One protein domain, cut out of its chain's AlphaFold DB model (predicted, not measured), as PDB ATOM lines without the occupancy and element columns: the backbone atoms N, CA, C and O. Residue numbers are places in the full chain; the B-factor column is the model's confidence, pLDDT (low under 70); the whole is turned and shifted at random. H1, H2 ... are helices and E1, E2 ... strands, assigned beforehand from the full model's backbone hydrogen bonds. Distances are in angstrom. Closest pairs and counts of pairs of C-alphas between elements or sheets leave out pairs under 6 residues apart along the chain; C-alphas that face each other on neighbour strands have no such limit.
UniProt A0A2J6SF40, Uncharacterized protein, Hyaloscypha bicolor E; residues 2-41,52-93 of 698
ATOM      1  N   GLN A   2      34.743 -45.600  12.533       63.12
ATOM      2  CA  GLN A   2      33.445 -46.134  12.089       63.12
ATOM      3  C   GLN A   2      32.322 -45.222  12.622       63.12
ATOM      4  O   GLN A   2      32.490 -44.708  13.731       63.12
ATOM      5  N   PRO A   3      31.199 -45.026  11.901       67.12
ATOM      6  CA  PRO A   3      30.082 -44.208  12.388       67.12
ATOM      7  C   PRO A   3      29.559 -44.663  13.755       67.12
ATOM      8  O   PRO A   3      29.368 -43.837  14.637       67.12
ATOM      9  N   SER A   4      29.474 -45.977  13.975       74.62
ATOM     10  CA  SER A   4      29.083 -46.594  15.250       74.62
ATOM     11  C   SER A   4      29.947 -46.176  16.446       74.62
ATOM     12  O   SER A   4      29.437 -46.065  17.552       74.62
ATOM     13  N   LEU A   5      31.248 -45.918  16.258       73.56
ATOM     14  CA  LEU A   5      32.119 -45.440  17.343       73.56
ATOM     15  C   LEU A   5      31.868 -43.966  17.684       73.56
ATOM     16  O   LEU A   5      32.094 -43.568  18.824       73.56
ATOM     17  N   VAL A   6      31.415 -43.171  16.711       77.00
ATOM     18  CA  VAL A   6      31.003 -41.779  16.938       77.00
ATOM     19  C   VAL A   6      29.655 -41.771  17.654       77.00
ATOM     20  O   VAL A   6      29.552 -41.175  18.717       77.00
ATOM     21  N   GLU A   7      28.686 -42.542  17.159       81.19
ATOM     22  CA  GLU A   7      27.353 -42.700  17.748       81.19
ATOM     23  C   GLU A   7      27.408 -43.208  19.204       81.19
ATOM     24  O   GLU A   7      26.781 -42.631  20.090       81.19
ATOM     25  N   ILE A   8      28.218 -44.237  19.494       81.44
ATOM     26  CA  ILE A   8      28.451 -44.713  20.870       81.44
ATOM     27  C   ILE A   8      29.115 -43.619  21.723       81.44
ATOM     28  O   ILE A   8      28.748 -43.442  22.883       81.44
ATOM     29  N   GLY A   9      30.062 -42.860  21.163       81.12
ATOM     30  CA  GLY A   9      30.683 -41.721  21.842       81.12
ATOM     31  C   GLY A   9      29.678 -40.619  22.188       81.12
ATOM     32  O   GLY A   9      29.683 -40.121  23.310       81.12
ATOM     33  N   GLU A  10      28.782 -40.278  21.262       83.38
ATOM     34  CA  GLU A  10      27.724 -39.276  21.422       83.38
ATOM     35  C   GLU A  10      26.662 -39.717  22.442       83.38
ATOM     36  O   GLU A  10      26.265 -38.914  23.290       83.38
ATOM     37  N   GLN A  11      26.263 -40.995  22.425       85.94
ATOM     38  CA  GLN A  11      25.361 -41.595  23.418       85.94
ATOM     39  C   GLN A  11      25.987 -41.614  24.822       85.94
ATOM     40  O   GLN A  11      25.335 -41.229  25.793       85.94
ATOM     41  N   LEU A  12      27.260 -42.010  24.946       85.50
ATOM     42  CA  LEU A  12      27.988 -41.979  26.220       85.50
ATOM     43  C   LEU A  12      28.189 -40.546  26.724       85.50
ATOM     44  O   LEU A  12      28.005 -40.291  27.910       85.50
ATOM     45  N   ALA A  13      28.491 -39.598  25.835       87.62
ATOM     46  CA  ALA A  13      28.554 -38.176  26.158       87.62
ATOM     47  C   ALA A  13      27.208 -37.646  26.671       87.62
ATOM     48  O   ALA A  13      27.172 -36.984  27.709       87.62
ATOM     49  N   TRP A  14      26.101 -38.011  26.018       87.62
ATOM     50  CA  TRP A  14      24.766 -37.599  26.442       87.62
ATOM     51  C   TRP A  14      24.428 -38.158  27.827       87.62
ATOM     52  O   TRP A  14      24.043 -37.399  28.713       87.62
ATOM     53  N   LEU A  15      24.669 -39.453  28.063       85.44
ATOM     54  CA  LEU A  15      24.498 -40.082  29.379       85.44
ATOM     55  C   LEU A  15      25.385 -39.424  30.450       85.44
ATOM     56  O   LEU A  15      24.927 -39.185  31.567       85.44
ATOM     57  N   CYS A  16      26.631 -39.080  30.118       85.44
ATOM     58  CA  CYS A  16      27.551 -38.401  31.027       85.44
ATOM     59  C   CYS A  16      27.160 -36.951  31.353       85.44
ATOM     60  O   CYS A  16      27.598 -36.464  32.391       85.44
ATOM     61  N   ALA A  17      26.354 -36.268  30.535       86.81
ATOM     62  CA  ALA A  17      25.772 -34.969  30.886       86.81
ATOM     63  C   ALA A  17      24.406 -35.105  31.585       86.81
ATOM     64  O   ALA A  17      24.135 -34.387  32.544       86.81
ATOM     65  N   ALA A  18      23.562 -36.043  31.141       84.44
ATOM     66  CA  ALA A  18      22.202 -36.240  31.643       84.44
ATOM     67  C   ALA A  18      22.158 -36.843  33.056       84.44
ATOM     68  O   ALA A  18      21.337 -36.443  33.876       84.44
ATOM     69  N   LEU A  19      23.053 -37.784  33.377       82.31
ATOM     70  CA  LEU A  19      23.088 -38.476  34.675       82.31
ATOM     71  C   LEU A  19      23.871 -37.689  35.744       82.31
ATOM     72  O   LEU A  19      24.620 -38.259  36.546       82.31
ATOM     73  N   LYS A  20      23.728 -36.361  35.737       79.81
ATOM     74  CA  LYS A  20      24.391 -35.439  36.662       79.81
ATOM     75  C   LYS A  20      23.409 -34.859  37.671       79.81
ATOM     76  O   LYS A  20      22.210 -34.772  37.439       79.81
ATOM     77  N   TRP A  21      23.965 -34.443  38.801       76.50
ATOM     78  CA  TRP A  21      23.259 -33.750  39.872       76.50
ATOM     79  C   TRP A  21      23.629 -32.270  39.800       76.50
ATOM     80  O   TRP A  21      24.796 -31.962  39.536       76.50
ATOM     81  N   SER A  22      22.682 -31.360  40.043       79.31
ATOM     82  CA  SER A  22      23.038 -29.948  40.217       79.31
ATOM     83  C   SER A  22      23.973 -29.814  41.429       79.31
ATOM     84  O   SER A  22      23.719 -30.441  42.463       79.31
ATOM     85  N   PRO A  23      25.061 -29.025  41.343       76.38
ATOM     86  CA  PRO A  23      25.932 -28.752  42.485       76.38
ATOM     87  C   PRO A  23      25.304 -27.757  43.482       76.38
ATOM     88  O   PRO A  23      25.930 -27.436  44.490       76.38
ATOM     89  N   SER A  24      24.085 -27.275  43.215       74.56
ATOM     90  CA  SER A  24      23.247 -26.497  44.132       74.56
ATOM     91  C   SER A  24      21.952 -27.264  44.448       74.56
ATOM     92  O   SER A  24      21.447 -28.051  43.645       74.56
ATOM     93  N   SER A  25      21.419 -27.041  45.649       69.56
ATOM     94  CA  SER A  25      20.153 -27.601  46.145       69.56
ATOM     95  C   SER A  25      18.899 -26.909  45.600       69.56
ATOM     96  O   SER A  25      17.806 -27.444  45.731       69.56
ATOM     97  N   ASP A  26      19.066 -25.709  45.054       67.56
ATOM     98  CA  ASP A  26      18.036 -24.681  44.868       67.56
ATOM     99  C   ASP A  26      18.058 -24.050  43.464       67.56
ATOM    100  O   ASP A  26      17.137 -23.328  43.089       67.56
ATOM    101  N   LYS A  27      19.104 -24.323  42.674       73.88
ATOM    102  CA  LYS A  27      19.298 -23.782  41.328       73.88
ATOM    103  C   LYS A  27      19.450 -24.883  40.290       73.88
ATOM    104  O   LYS A  27      20.148 -25.884  40.478       73.88
ATOM    105  N   MET A  28      18.822 -24.633  39.147       81.25
ATOM    106  CA  MET A  28      19.039 -25.362  37.905       81.25
ATOM    107  C   MET A  28      20.497 -25.199  37.443       81.25
ATOM    108  O   MET A  28      21.126 -24.151  37.631       81.25
ATOM    109  N   ALA A  29      21.030 -26.248  36.826       85.31
ATOM    110  CA  ALA A  29      22.374 -26.274  36.270       85.31
ATOM    111  C   ALA A  29      22.349 -26.685  34.796       85.31
ATOM    112  O   ALA A  29      21.444 -27.380  34.338       85.31
ATOM    113  N   TYR A  30      23.381 -26.298  34.058       88.19
ATOM    114  CA  TYR A  30      23.668 -26.818  32.729       88.19
ATOM    115  C   TYR A  30      24.772 -27.862  32.809       88.19
ATOM    116  O   TYR A  30      25.732 -27.674  33.559       88.19
ATOM    117  N   SER A  31      24.678 -28.922  32.004       89.81
ATOM    118  CA  SER A  31      25.821 -29.793  31.737       89.81
ATOM    119  C   SER A  31      26.103 -29.933  30.248       89.81
ATOM    120  O   SER A  31      25.207 -30.193  29.445       89.81
ATOM    121  N   THR A  32      27.377 -29.784  29.897       89.50
ATOM    122  CA  THR A  32      27.877 -29.897  28.525       89.50
ATOM    123  C   THR A  32      28.947 -30.974  28.502       89.50
ATOM    124  O   THR A  32      29.962 -30.862  29.199       89.50
ATOM    125  N   ALA A  33      28.718 -32.030  27.725       89.44
ATOM    126  CA  ALA A  33      29.696 -33.093  27.542       89.44
ATOM    127  C   ALA A  33      30.787 -32.677  26.547       89.44
ATOM    128  O   ALA A  33      30.526 -31.983  25.565       89.44
ATOM    129  N   GLN A  34      32.010 -33.141  26.786       85.00
ATOM    130  CA  GLN A  34      33.152 -32.942  25.902       85.00
ATOM    131  C   GLN A  34      33.917 -34.260  25.760       85.00
ATOM    132  O   GLN A  34      34.435 -34.799  26.743       85.00
ATOM    133  N   ILE A  35      33.992 -34.760  24.524       83.56
ATOM    134  CA  ILE A  35      34.737 -35.971  24.166       83.56
ATOM    135  C   ILE A  35      36.158 -35.575  23.752       83.56
ATOM    136  O   ILE A  35      36.351 -34.907  22.734       83.56
ATOM    137  N   THR A  36      37.155 -36.031  24.504       81.88
ATOM    138  CA  THR A  36      38.575 -35.911  24.158       81.88
ATOM    139  C   THR A  36      39.082 -37.267  23.673       81.88
ATOM    140  O   THR A  36      38.972 -38.270  24.376       81.88
ATOM    141  N   VAL A  37      39.654 -37.326  22.468       74.38
ATOM    142  CA  VAL A  37      40.293 -38.554  21.965       74.38
ATOM    143  C   VAL A  37      41.687 -38.662  22.573       74.38
ATOM    144  O   VAL A  37      42.568 -37.858  22.265       74.38
ATOM    145  N   LEU A  38      41.898 -39.667  23.420       71.44
ATOM    146  CA  LEU A  38      43.214 -39.977  23.966       71.44
ATOM    147  C   LEU A  38      44.013 -40.734  22.896       71.44
ATOM    148  O   LEU A  38      43.530 -41.711  22.317       71.44
ATOM    149  N   GLN A  39      45.222 -40.258  22.588       62.12
ATOM    150  CA  GLN A  39      46.009 -40.801  21.478       62.12
ATOM    151  C   GLN A  39      46.337 -42.283  21.694       62.12
ATOM    152  O   GLN A  39      46.844 -42.683  22.741       62.12
ATOM    153  N   THR A  40      46.095 -43.097  20.665       59.12
ATOM    154  CA  THR A  40      46.576 -44.481  20.615       59.12
ATOM    155  C   THR A  40      48.104 -44.495  20.695       59.12
ATOM    156  O   THR A  40      48.726 -43.777  19.907       59.12
ATOM    157  N   PRO A  41      48.731 -45.307  21.566       52.69
ATOM    158  CA  PRO A  41      50.183 -45.431  21.585       52.69
ATOM    159  C   PRO A  41      50.672 -45.966  20.235       52.69
ATOM    160  O   PRO A  41      50.231 -47.023  19.782       52.69
ATOM    161  N   THR A  52      42.218 -50.242  19.421       65.31
ATOM    162  CA  THR A  52      41.537 -49.724  20.616       65.31
ATOM    163  C   THR A  52      41.693 -48.206  20.699       65.31
ATOM    164  O   THR A  52      42.765 -47.707  21.036       65.31
ATOM    165  N   VAL A  53      40.629 -47.464  20.383       68.25
ATOM    166  CA  VAL A  53      40.581 -46.006  20.553       68.25
ATOM    167  C   VAL A  53      40.085 -45.690  21.959       68.25
ATOM    168  O   VAL A  53      39.032 -46.178  22.367       68.25
ATOM    169  N   TYR A  54      40.830 -44.858  22.680       74.81
ATOM    170  CA  TYR A  54      40.463 -44.397  24.014       74.81
ATOM    171  C   TYR A  54      39.801 -43.019  23.924       74.81
ATOM    172  O   TYR A  54      40.314 -42.108  23.274       74.81
ATOM    173  N   TYR A  55      38.663 -42.866  24.596       75.12
ATOM    174  CA  TYR A  55      37.918 -41.612  24.677       75.12
ATOM    175  C   TYR A  55      37.761 -41.227  26.144       75.12
ATOM    176  O   TYR A  55      37.321 -42.039  26.957       75.12
ATOM    177  N   GLU A  56      38.095 -39.988  26.477       81.56
ATOM    178  CA  GLU A  56      37.719 -39.367  27.740       81.56
ATOM    179  C   GLU A  56      36.429 -38.576  27.520       81.56
ATOM    180  O   GLU A  56      36.377 -37.674  26.683       81.56
ATOM    181  N   VAL A  57      35.381 -38.920  28.265       83.38
ATOM    182  CA  VAL A  57      34.123 -38.169  28.281       83.38
ATOM    183  C   VAL A  57      34.105 -37.322  29.546       83.38
ATOM    184  O   VAL A  57      33.848 -37.814  30.645       83.38
ATOM    185  N   SER A  58      34.405 -36.039  29.381       83.44
ATOM    186  CA  SER A  58      34.320 -35.042  30.447       83.44
ATOM    187  C   SER A  58      32.975 -34.313  30.396       83.44
ATOM    188  O   SER A  58      32.282 -34.316  29.379       83.44
ATOM    189  N   SER A  59      32.578 -33.712  31.516       82.94
ATOM    190  CA  SER A  59      31.301 -33.011  31.661       82.94
ATOM    191  C   SER A  59      31.525 -31.723  32.442       82.94
ATOM    192  O   SER A  59      31.836 -31.778  33.636       82.94
ATOM    193  N   HIS A  60      31.340 -30.577  31.800       84.56
ATOM    194  CA  HIS A  60      31.335 -29.298  32.504       84.56
ATOM    195  C   HIS A  60      29.962 -29.092  33.140       84.56
ATOM    196  O   HIS A  60      28.952 -29.494  32.554       84.56
ATOM    197  N   LEU A  61      29.918 -28.505  34.338       83.56
ATOM    198  CA  LEU A  61      28.679 -28.051  34.965       83.56
ATOM    199  C   LEU A  61      28.774 -26.560  35.283       83.56
ATOM    200  O   LEU A  61      29.727 -26.122  35.923       83.56
ATOM    201  N   GLY A  62      27.763 -25.807  34.856       82.06
ATOM    202  CA  GLY A  62      27.542 -24.415  35.245       82.06
ATOM    203  C   GLY A  62      26.225 -24.288  36.002       82.06
ATOM    204  O   GLY A  62      25.266 -24.983  35.678       82.06
ATOM    205  N   VAL A  63      26.164 -23.412  37.003       79.81
ATOM    206  CA  VAL A  63      24.917 -23.066  37.706       79.81
ATOM    207  C   VAL A  63      24.378 -21.768  37.113       79.81
ATOM    208  O   VAL A  63      25.168 -20.877  36.802       79.81
ATOM    209  N   LEU A  64      23.057 -21.659  36.966       70.00
ATOM    210  CA  LEU A  64      22.407 -20.415  36.546       70.00
ATOM    211  C   LEU A  64      22.645 -19.290  37.568       70.00
ATOM    212  O   LEU A  64      22.544 -19.487  38.783       70.00
ATOM    213  N   GLY A  65      22.992 -18.108  37.064       65.38
ATOM    214  CA  GLY A  65      23.224 -16.911  37.861       65.38
ATOM    215  C   GLY A  65      21.935 -16.138  38.127       65.38
ATOM    216  O   GLY A  65      20.906 -16.360  37.498       65.38
ATOM    217  N   ASP A  66      22.002 -15.159  39.028       57.19
ATOM    218  CA  ASP A  66      20.843 -14.324  39.394       57.19
ATOM    219  C   ASP A  66      20.415 -13.330  38.285       57.19
ATOM    220  O   ASP A  66      19.475 -12.563  38.466       57.19
ATOM    221  N   ASN A  67      21.108 -13.344  37.137       55.72
ATOM    222  CA  ASN A  67      20.778 -12.579  35.928       55.72
ATOM    223  C   ASN A  67      20.023 -13.412  34.870       55.72
ATOM    224  O   ASN A  67      19.602 -12.859  33.854       55.72
ATOM    225  N   ASP A  68      19.905 -14.726  35.066       61.66
ATOM    226  CA  ASP A  68      19.231 -15.632  34.134       61.66
ATOM    227  C   ASP A  68      17.715 -15.731  34.442       61.66
ATOM    228  O   ASP A  68      17.279 -15.293  35.508       61.66
ATOM    229  N   PRO A  69      16.870 -16.279  33.539       54.75
ATOM    230  CA  PRO A  69      15.409 -16.267  33.698       54.75
ATOM    231  C   PRO A  69      14.883 -16.964  34.969       54.75
ATOM    232  O   PRO A  69      14.675 -18.178  35.002       54.75
ATOM    233  N   GLY A  70      14.598 -16.177  36.010       55.34
ATOM    234  CA  GLY A  70      13.922 -16.627  37.231       55.34
ATOM    235  C   GLY A  70      12.467 -17.071  36.994       55.34
ATOM    236  O   GLY A  70      11.935 -16.884  35.893       55.34
ATOM    237  N   PRO A  71      11.787 -17.642  38.008       51.47
ATOM    238  CA  PRO A  71      10.414 -18.153  37.885       51.47
ATOM    239  C   PRO A  71       9.376 -17.075  37.518       51.47
ATOM    240  O   PRO A  71       8.347 -17.404  36.936       51.47
ATOM    241  N   ASP A  72       9.671 -15.799  37.780       51.50
ATOM    242  CA  ASP A  72       8.817 -14.649  37.437       51.50
ATOM    243  C   ASP A  72       8.925 -14.213  35.957       51.50
ATOM    244  O   ASP A  72       8.295 -13.244  35.528       51.50
ATOM    245  N   THR A  73       9.744 -14.899  35.150       58.03
ATOM    246  CA  THR A  73       9.975 -14.547  33.740       58.03
ATOM    247  C   THR A  73       8.883 -15.128  32.837       58.03
ATOM    248  O   THR A  73       8.476 -16.282  32.973       58.03
ATOM    249  N   SER A  74       8.414 -14.362  31.847       57.56
ATOM    250  CA  SER A  74       7.375 -14.844  30.924       57.56
ATOM    251  C   SER A  74       7.846 -16.083  30.143       57.56
ATOM    252  O   SER A  74       8.689 -15.988  29.253       57.56
ATOM    253  N   GLY A  75       7.292 -17.251  30.488       62.66
ATOM    254  CA  GLY A  75       7.619 -18.548  29.883       62.66
ATOM    255  C   GLY A  75       8.431 -19.518  30.754       62.66
ATOM    256  O   GLY A  75       8.614 -20.658  30.330       62.66
ATOM    257  N   SER A  76       8.871 -19.134  31.960       69.12
ATOM    258  CA  SER A  76       9.636 -20.007  32.875       69.12
ATOM    259  C   SER A  76       8.789 -20.742  33.928       69.12
ATOM    260  O   SER A  76       9.344 -21.467  34.747       69.12
ATOM    261  N   CYS A  77       7.452 -20.643  33.892       71.69
ATOM    262  CA  CYS A  77       6.549 -21.293  34.866       71.69
ATOM    263  C   CYS A  77       6.810 -22.804  35.075       71.69
ATOM    264  O   CYS A  77       6.674 -23.315  36.185       71.69
ATOM    265  N   TRP A  78       7.265 -23.509  34.033       77.00
ATOM    266  CA  TRP A  78       7.640 -24.926  34.084       77.00
ATOM    267  C   TRP A  78       8.862 -25.218  34.976       77.00
ATOM    268  O   TRP A  78       9.064 -26.374  35.338       77.00
ATOM    269  N   HIS A  79       9.657 -24.214  35.376       75.25
ATOM    270  CA  HIS A  79      10.761 -24.387  36.330       75.25
ATOM    271  C   HIS A  79      10.255 -24.995  37.648       75.25
ATOM    272  O   HIS A  79      10.927 -25.840  38.226       75.25
ATOM    273  N   LEU A  80       9.032 -24.646  38.073       74.81
ATOM    274  CA  LEU A  80       8.403 -25.144  39.303       74.81
ATOM    275  C   LEU A  80       8.032 -26.644  39.265       74.81
ATOM    276  O   LEU A  80       7.580 -27.176  40.275       74.81
ATOM    277  N   LEU A  81       8.221 -27.333  38.131       69.50
ATOM    278  CA  LEU A  81       8.103 -28.795  38.016       69.50
ATOM    279  C   LEU A  81       9.360 -29.540  38.499       69.50
ATOM    280  O   LEU A  81       9.352 -30.770  38.575       69.50
ATOM    281  N   PHE A  82      10.456 -28.827  38.787       75.19
ATOM    282  CA  PHE A  82      11.761 -29.421  39.070       75.19
ATOM    283  C   PHE A  82      12.471 -28.711  40.232       75.19
ATOM    284  O   PHE A  82      12.593 -27.493  40.249       75.19
ATOM    285  N   GLU A  83      13.003 -29.489  41.175       66.75
ATOM    286  CA  GLU A  83      13.690 -28.987  42.379       66.75
ATOM    287  C   GLU A  83      15.042 -28.324  42.041       66.75
ATOM    288  O   GLU A  83      15.269 -27.163  42.363       66.75
ATOM    289  N   ASN A  84      15.927 -29.039  41.339       74.62
ATOM    290  CA  ASN A  84      17.237 -28.545  40.897       74.62
ATOM    291  C   ASN A  84      17.717 -29.263  39.609       74.62
ATOM    292  O   ASN A  84      18.698 -30.014  39.629       74.62
ATOM    293  N   PRO A  85      17.013 -29.093  38.471       80.75
ATOM    294  CA  PRO A  85      17.251 -29.882  37.261       80.75
ATOM    295  C   PRO A  85      18.608 -29.583  36.609       80.75
ATOM    296  O   PRO A  85      19.110 -28.459  36.667       80.75
ATOM    297  N   VAL A  86      19.162 -30.583  35.918       83.44
ATOM    298  CA  VAL A  86      20.321 -30.417  35.030       83.44
ATOM    299  C   VAL A  86      19.852 -30.446  33.577       83.44
ATOM    300  O   VAL A  86      19.346 -31.461  33.104       83.44
ATOM    301  N   ILE A  87      20.035 -29.339  32.857       85.94
ATOM    302  CA  ILE A  87      19.762 -29.248  31.421       85.94
ATOM    303  C   ILE A  87      21.024 -29.617  30.643       85.94
ATOM    304  O   ILE A  87      22.070 -28.982  30.787       85.94
ATOM    305  N   VAL A  88      20.913 -30.620  29.775       87.31
ATOM    306  CA  VAL A  88      21.990 -30.997  28.854       87.31
ATOM    307  C   VAL A  88      22.041 -30.011  27.685       87.31
ATOM    308  O   VAL A  88      21.046 -29.821  26.990       87.31
ATOM    309  N   GLN A  89      23.197 -29.389  27.454       84.94
ATOM    310  CA  GLN A  89      23.423 -28.463  26.339       84.94
ATOM    311  C   GLN A  89      24.199 -29.118  25.186       84.94
ATOM    312  O   GLN A  89      24.963 -30.060  25.385       84.94
ATOM    313  N   GLY A  90      24.034 -28.576  23.973       82.06
ATOM    314  CA  GLY A  90      24.801 -28.965  22.778       82.06
ATOM    315  C   GLY A  90      24.176 -30.058  21.902       82.06
ATOM    316  O   GLY A  90      24.755 -30.397  20.875       82.06
ATOM    317  N   TYR A  91      23.000 -30.578  22.265       83.00
ATOM    318  CA  TYR A  91      22.294 -31.623  21.516       83.00
ATOM    319  C   TYR A  91      21.095 -31.047  20.744       83.00
ATOM    320  O   TYR A  91      20.442 -30.126  21.244       83.00
ATOM    321  N   PRO A  92      20.788 -31.554  19.533       77.31
ATOM    322  CA  PRO A  92      19.660 -31.077  18.741       77.31
ATOM    323  C   PRO A  92      18.316 -31.521  19.334       77.31
ATOM    324  O   PRO A  92      18.174 -32.647  19.807       77.31
ATOM    325  N   ILE A  93      17.319 -30.643  19.236       76.38
ATOM    326  CA  ILE A  93      15.908 -30.906  19.563       76.38
ATOM    327  C   ILE A  93      15.037 -30.751  18.301       76.38
ATOM    328  O   ILE A  93      15.501 -30.144  17.327       76.38
TER     329      ILE A  93
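AT A GLANCE: This is residues 2 to 41 and 52 to 93 of the 698 residues of an uncharacterized protein of Hyaloscypha bicolor E (UniProt A0A2J6SF40). A long ribbon of two antiparallel strands, E1 and E2, has the helix H1 packed beside it, and the short strand E3 joins the ribbon at the first residues of E1. At one end of the long axis a loop leads to the small helix H2, and residues 72 to 78 stick out there. The printed part has 82 residues, in the order H1 E1 E2 H2 E3; the sheet E2 E1 E3 is mixed, and so is the class. The whole is loose, with a radius of gyration of the C-alphas of 15.8 A, and a rod spanning 53 by 24 by 19 A.

IN THESE COORDINATES: E1 is residues 29 to 38, 27.8 A long, from C-alpha 29 at (22.374, -26.274, 36.270). E2 is residues 54 to 63, 29.7 A. E3 is residues 86 to 88, ending at (21.990, -30.997, 28.854). H1, residues 3 to 18, measures 22.3 A and begins at (30.082, -44.208, 12.388). H2 is residues 77 to 81.

HOW THE PARTS SIT: E2 and E1 are antiparallel at 160 degrees, with N 34 and O 58 at 2.9 A. E1, the inner strand, is parallel to E3 at 47 degrees, with N 87 and O 29 at 2.8 A. H1 is on the sheet, at the sheet's level with a height of 2.5 A; its closest C-alphas to E1 are those of Ala 17 and Ser 31, 5.2 A. H2 is not on the sheet, and is apart from H1 and E1. In H1 every O i to N i+4 pair is within hydrogen-bond range; in H2 0 of 1 is, beside 2 of 2 O i to N i+3 pairs.

THE WHOLE: The C-alphas of Pro 41 and Asp 72, the two farthest apart, are 53.9 A from each other. Residues 42 to 51 are cut out, with 9.7 A between C-alphas 41 and 52. The link E2 to H2 is long. Mean pLDDT of the printed part is 75.4; residues 65 to 76 are among those under 70.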